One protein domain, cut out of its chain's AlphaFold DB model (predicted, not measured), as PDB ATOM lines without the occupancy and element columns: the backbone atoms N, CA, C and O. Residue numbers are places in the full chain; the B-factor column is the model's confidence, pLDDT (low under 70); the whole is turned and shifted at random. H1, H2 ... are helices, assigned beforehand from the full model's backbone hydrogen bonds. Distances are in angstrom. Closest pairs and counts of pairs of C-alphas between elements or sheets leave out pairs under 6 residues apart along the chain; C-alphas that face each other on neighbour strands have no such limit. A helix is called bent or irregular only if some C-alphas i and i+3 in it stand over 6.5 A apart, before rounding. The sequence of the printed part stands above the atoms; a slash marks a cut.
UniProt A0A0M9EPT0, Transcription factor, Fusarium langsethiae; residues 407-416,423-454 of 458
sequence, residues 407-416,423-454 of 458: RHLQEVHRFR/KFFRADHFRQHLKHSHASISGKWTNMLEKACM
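What this domain is: This is residues 407 to 416 and 423 to 454 of the 458 residues of the protein "Transcription factor" of Fusarium langsethiae (UniProt A0A0M9EPT0). The main piece is one straight helix, H2, with a second helix, H3, set crosswise near its beginning, where Ala 427 of H2 comes close to Glu 450 of H3; a loop, residues 438 to 443, folds back from the far end of H2 to the start of H3. A short helix of five residues, H1, is set off from both of them at one end of the longest axis and touches neither. The printed part has 42 residues, with three named helices in the order H1, H2, H3 and no named strand; the class is all helix. It is compact, with a radius of gyration of the C-alphas of 10.3 A, yet elongated in outline, with spans of 28 by 17 by 16 A.

How they stand to each other: Look first at H2, residues 427 to 437, the longest helix. It only just touches H3, residues 444 to 453, with 3 pairs of C-alphas within 8 A. The closest C-alphas of the two are those of Ala 427 and Glu 450, 7.1 A apart, and the centres are 11.8 A apart. Their lines stand at 72 degrees, only just about perpendicular. Turn next to H1, residues 407 to 411, which touches no helix: it is apart from H2 and apart from H3. In the backbones of H1 and H2 every O i to N i+4 pair is within hydrogen-bond range; in H3 it is 5 of 6.

Where its parts are: Find C-alpha 427 at (-43.012, -19.479, 44.635), where H2 begins; from there the helix runs through 11 residues to C-alpha 437 at (-43.437, -12.534, 31.032), 15.3 A from first to last C-alpha. Go on past residues 438 to 443 and you reach Lys 444, where H3 begins; its 10 residues run 14.9 A to C-alpha 453 at (-48.892, -11.247, 46.653). Then go back to the first printed residue, C-alpha 407 at (-43.345, 4.290, 32.225): H1 begins there and spans 5 residues to Glu 411, 6.1 A. No helix is bent or irregular.

The domain as a whole: The two C-alphas farthest apart are those of Arg 407 and Phe 425, at 29.8 A; from the first printed C-alpha, Arg 407, to the last, Met 454, it is 25.7 A. Residues 417 to 422 are cut out, and the C-alphas of residues 416 and 423 are 15.0 A apart across the cut. H1 to H2 is the link across the cut; H2 to H3 is a short link of 6 residues. The mean pLDDT of the printed part is 78.9, and residues 415 to 416 are under 70, where the model's confidence is low.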
ATOM      1  N   ARG A 407     -43.515   4.407  33.677       81.44
ATOM      2  CA  ARG A 407     -43.345   4.290  32.225       81.44
ATOM      3  C   ARG A 407     -42.352   3.182  31.863       81.44
ATOM      4  O   ARG A 407     -42.689   2.292  31.090       81.44
ATOM      5  N   HIS A 408     -41.183   3.149  32.506       82.94
ATOM      6  CA  HIS A 408     -40.204   2.066  32.355       82.94
ATOM      7  C   HIS A 408     -40.780   0.680  32.713       82.94
ATOM      8  O   HIS A 408     -40.573  -0.286  31.979       82.94
ATOM      9  N   LEU A 409     -41.536   0.566  33.811       79.38
ATOM     10  CA  LEU A 409     -42.186  -0.690  34.208       79.38
ATOM     11  C   LEU A 409     -43.256  -1.144  33.200       79.38
ATOM     12  O   LEU A 409     -43.417  -2.347  32.989       79.38
ATOM     13  N   GLN A 410     -43.963  -0.213  32.561       77.94
ATOM     14  CA  GLN A 410     -44.914  -0.518  31.490       77.94
ATOM     15  C   GLN A 410     -44.184  -0.939  30.204       77.94
ATOM     16  O   GLN A 410     -44.391  -2.048  29.732       77.94
ATOM     17  N   GLU A 411     -43.269  -0.125  29.677       77.19
ATOM     18  CA  GLU A 411     -42.618  -0.372  28.379       77.19
ATOM     19  C   GLU A 411     -41.623  -1.545  28.391       77.19
ATOM     20  O   GLU A 411     -41.640  -2.393  27.498       77.19
ATOM     21  N   VAL A 412     -40.739  -1.606  29.395       75.12
ATOM     22  CA  VAL A 412     -39.638  -2.587  29.449       75.12
ATOM     23  C   VAL A 412     -40.074  -3.877  30.135       75.12
ATOM     24  O   VAL A 412     -39.694  -4.970  29.713       75.12
ATOM     25  N   HIS A 413     -40.892  -3.762  31.184       78.50
ATOM     26  CA  HIS A 413     -41.331  -4.898  31.992       78.50
ATOM     27  C   HIS A 413     -42.785  -5.325  31.741       78.50
ATOM     28  O   HIS A 413     -43.216  -6.312  32.338       78.50
ATOM     29  N   ARG A 414     -43.541  -4.659  30.852       79.88
ATOM     30  CA  ARG A 414     -44.928  -5.030  30.486       79.88
ATOM     31  C   ARG A 414     -45.844  -5.170  31.702       79.88
ATOM     32  O   ARG A 414     -46.680  -6.071  31.811       79.88
ATOM     33  N   PHE A 415     -45.630  -4.304  32.689       66.44
ATOM     34  CA  PHE A 415     -46.408  -4.285  33.917       66.44
ATOM     35  C   PHE A 415     -47.866  -3.918  33.602       66.44
ATOM     36  O   PHE A 415     -48.115  -2.926  32.923       66.44
ATOM     37  N   ARG A 416     -48.817  -4.709  34.124       65.81
ATOM     38  CA  ARG A 416     -50.262  -4.743  33.784       65.81
ATOM     39  C   ARG A 416     -50.663  -5.482  32.494       65.81
ATOM     40  O   ARG A 416     -51.854  -5.695  32.315       65.81
ATOM     41  N   LYS A 423     -53.249 -17.264  39.412       74.38
ATOM     42  CA  LYS A 423     -52.750 -17.858  40.665       74.38
ATOM     43  C   LYS A 423     -51.488 -18.703  40.443       74.38
ATOM     44  O   LYS A 423     -51.353 -19.381  39.423       74.38
ATOM     45  N   PHE A 424     -50.604 -18.722  41.442       79.31
ATOM     46  CA  PHE A 424     -49.414 -19.576  41.488       79.31
ATOM     47  C   PHE A 424     -49.331 -20.281  42.842       79.31
ATOM     48  O   PHE A 424     -49.083 -19.645  43.858       79.31
ATOM     49  N   PHE A 425     -49.479 -21.606  42.852       71.31
ATOM     50  CA  PHE A 425     -49.450 -22.408  44.086       71.31
ATOM     51  C   PHE A 425     -48.040 -22.643  44.653       71.31
ATOM     52  O   PHE A 425     -47.891 -23.256  45.707       71.31
ATOM     53  N   ARG A 426     -46.988 -22.196  43.950       79.38
ATOM     54  CA  ARG A 426     -45.582 -22.330  44.362       79.38
ATOM     55  C   ARG A 426     -44.772 -21.105  43.917       79.38
ATOM     56  O   ARG A 426     -44.932 -20.612  42.797       79.38
ATOM     57  N   ALA A 427     -43.882 -20.651  44.798       80.88
ATOM     58  CA  ALA A 427     -43.012 -19.479  44.635       80.88
ATOM     59  C   ALA A 427     -42.128 -19.514  43.369       80.88
ATOM     60  O   ALA A 427     -41.877 -18.488  42.733       80.88
ATOM     61  N   ASP A 428     -41.663 -20.696  42.966       83.56
ATOM     62  CA  ASP A 428     -40.823 -20.876  41.782       83.56
ATOM     63  C   ASP A 428     -41.582 -20.596  40.477       83.56
ATOM     64  O   ASP A 428     -41.050 -19.897  39.617       83.56
ATOM     65  N   HIS A 429     -42.836 -21.037  40.346       84.88
ATOM     66  CA  HIS A 429     -43.666 -20.727  39.177       84.88
ATOM     67  C   HIS A 429     -44.013 -19.231  39.081       84.88
ATOM     68  O   HIS A 429     -44.030 -18.678  37.978       84.88
ATOM     69  N   PHE A 430     -44.217 -18.548  40.215       81.69
ATOM     70  CA  PHE A 430     -44.386 -17.089  40.254       81.69
ATOM     71  C   PHE A 430     -43.117 -16.363  39.772       81.69
ATOM     72  O   PHE A 430     -43.167 -15.546  38.851       81.69
ATOM     73  N   ARG A 431     -41.943 -16.730  40.305       83.88
ATOM     74  CA  ARG A 431     -40.641 -16.189  39.865       83.88
ATOM     75  C   ARG A 431     -40.340 -16.516  38.398       83.88
ATOM     76  O   ARG A 431     -39.783 -15.682  37.685       83.88
ATOM     77  N   GLN A 432     -40.742 -17.695  37.922       84.94
ATOM     78  CA  GLN A 432     -40.643 -18.090  36.518       84.94
ATOM     79  C   GLN A 432     -41.529 -17.204  35.631       84.94
ATOM     80  O   GLN A 432     -41.080 -16.792  34.563       84.94
ATOM     81  N   HIS A 433     -42.742 -16.860  36.067       86.06
ATOM     82  CA  HIS A 433     -43.610 -15.914  35.366       86.06
ATOM     83  C   HIS A 433     -43.006 -14.504  35.312       86.06
ATOM     84  O   HIS A 433     -42.920 -13.948  34.219       86.06
ATOM     85  N   LEU A 434     -42.508 -13.961  36.429       85.00
ATOM     86  CA  LEU A 434     -41.804 -12.670  36.429       85.00
ATOM     87  C   LEU A 434     -40.628 -12.676  35.431       85.00
ATOM     88  O   LEU A 434     -40.492 -11.769  34.611       85.00
ATOM     89  N   LYS A 435     -39.812 -13.738  35.431       84.12
ATOM     90  CA  LYS A 435     -38.661 -13.859  34.525       84.12
ATOM     91  C   LYS A 435     -39.054 -13.911  33.040       84.12
ATOM     92  O   LYS A 435     -38.400 -13.256  32.237       84.12
ATOM     93  N   HIS A 436     -40.080 -14.681  32.666       82.19
ATOM     94  CA  HIS A 436     -40.406 -14.938  31.251       82.19
ATOM     95  C   HIS A 436     -41.493 -14.023  30.667       82.19
ATOM     96  O   HIS A 436     -41.517 -13.829  29.458       82.19
ATOM     97  N   SER A 437     -42.386 -13.461  31.488       82.75
ATOM     98  CA  SER A 437     -43.437 -12.534  31.032       82.75
ATOM     99  C   SER A 437     -43.065 -11.064  31.228       82.75
ATOM    100  O   SER A 437     -43.479 -10.234  30.429       82.75
ATOM    101  N   HIS A 438     -42.270 -10.753  32.256       83.88
ATOM    102  CA  HIS A 438     -41.893  -9.383  32.626       83.88
ATOM    103  C   HIS A 438     -40.385  -9.128  32.530       83.88
ATOM    104  O   HIS A 438     -39.892  -8.181  33.136       83.88
ATOM    105  N   ALA A 439     -39.622 -10.003  31.856       82.38
ATOM    106  CA  ALA A 439     -38.156  -9.933  31.738       82.38
ATOM    107  C   ALA A 439     -37.418  -9.665  33.076       82.38
ATOM    108  O   ALA A 439     -36.352  -9.051  33.110       82.38
ATOM    109  N   SER A 440     -38.009 -10.066  34.207       74.62
ATOM    110  CA  SER A 440     -37.625  -9.543  35.520       74.62
ATOM    111  C   SER A 440     -36.307 -10.123  36.029       74.62
ATOM    112  O   SER A 440     -36.137 -11.342  36.121       74.62
ATOM    113  N   ILE A 441     -35.400  -9.240  36.450       78.81
ATOM    114  CA  ILE A 441     -34.123  -9.614  37.064       78.81
ATOM    115  C   ILE A 441     -34.366 -10.013  38.524       78.81
ATOM    116  O   ILE A 441     -34.632  -9.168  39.381       78.81
ATOM    117  N   SER A 442     -34.257 -11.309  38.821       73.94
ATOM    118  CA  SER A 442     -34.432 -11.858  40.170       73.94
ATOM    119  C   SER A 442     -33.486 -11.207  41.185       73.94
ATOM    120  O   SER A 442     -32.269 -11.230  41.004       73.94
ATOM    121  N   GLY A 443     -34.033 -10.678  42.280       78.50
ATOM    122  CA  GLY A 443     -33.273  -9.974  43.314       78.50
ATOM    123  C   GLY A 443     -34.067  -9.837  44.612       78.50
ATOM    124  O   GLY A 443     -35.158 -10.383  44.739       78.50
ATOM    125  N   LYS A 444     -33.549  -9.088  45.595       75.19
ATOM    126  CA  LYS A 444     -34.187  -8.962  46.928       75.19
ATOM    127  C   LYS A 444     -35.655  -8.502  46.860       75.19
ATOM    128  O   LYS A 444     -36.471  -8.952  47.656       75.19
ATOM    129  N   TRP A 445     -35.988  -7.669  45.874       79.00
ATOM    130  CA  TRP A 445     -37.342  -7.180  45.606       79.00
ATOM    131  C   TRP A 445     -38.339  -8.285  45.211       79.00
ATOM    132  O   TRP A 445     -39.511  -8.171  45.555       79.00
ATOM    133  N   THR A 446     -37.913  -9.388  44.576       80.19
ATOM    134  CA  THR A 446     -38.853 -10.465  44.207       80.19
ATOM    135  C   THR A 446     -39.364 -11.220  45.430       80.19
ATOM    136  O   THR A 446     -40.499 -11.671  45.418       80.19
ATOM    137  N   ASN A 447     -38.580 -11.302  46.514       79.19
ATOM    138  CA  ASN A 447     -39.066 -11.831  47.797       79.19
ATOM    139  C   ASN A 447     -40.088 -10.884  48.455       79.19
ATOM    140  O   ASN A 447     -40.952 -11.337  49.196       79.19
ATOM    141  N   MET A 448     -39.979  -9.575  48.206       82.44
ATOM    142  CA  MET A 448     -40.913  -8.574  48.728       82.44
ATOM    143  C   MET A 448     -42.244  -8.612  47.970       82.44
ATOM    144  O   MET A 448     -43.289  -8.586  48.607       82.44
ATOM    145  N   LEU A 449     -42.217  -8.753  46.637       78.62
ATOM    146  CA  LEU A 449     -43.433  -8.974  45.844       78.62
ATOM    147  C   LEU A 449     -44.078 -10.333  46.117       78.62
ATOM    148  O   LEU A 449     -45.292 -10.408  46.198       78.62
ATOM    149  N   GLU A 450     -43.289 -11.394  46.298       81.44
ATOM    150  CA  GLU A 450     -43.818 -12.705  46.684       81.44
ATOM    151  C   GLU A 450     -44.605 -12.613  47.995       81.44
ATOM    152  O   GLU A 450     -45.760 -13.019  48.030       81.44
ATOM    153  N   LYS A 451     -44.044 -11.969  49.026       77.50
ATOM    154  CA  LYS A 451     -44.761 -11.714  50.284       77.50
ATOM    155  C   LYS A 451     -45.956 -10.767  50.145       77.50
ATOM    156  O   LYS A 451     -46.923 -10.945  50.865       77.50
ATOM    157  N   ALA A 452     -45.902  -9.775  49.255       76.44
ATOM    158  CA  ALA A 452     -47.010  -8.840  49.032       76.44
ATOM    159  C   ALA A 452     -48.154  -9.423  48.178       76.44
ATOM    160  O   ALA A 452     -49.251  -8.873  48.182       76.44
ATOM    161  N   CYS A 453     -47.900 -10.514  47.445       71.94
ATOM    162  CA  CYS A 453     -48.892 -11.247  46.653       71.94
ATOM    163  C   CYS A 453     -49.332 -12.572  47.304       71.94
ATOM    164  O   CYS A 453     -50.242 -13.225  46.792       71.94
ATOM    165  N   MET A 454     -48.703 -12.980  48.411       72.62
ATOM    166  CA  MET A 454     -49.253 -13.982  49.321       72.62
ATOM    167  C   MET A 454     -50.398 -13.345  50.109       72.62
ATOM    168  O   MET A 454     -50.216 -12.304  50.735       72.62
TER     169      MET A 454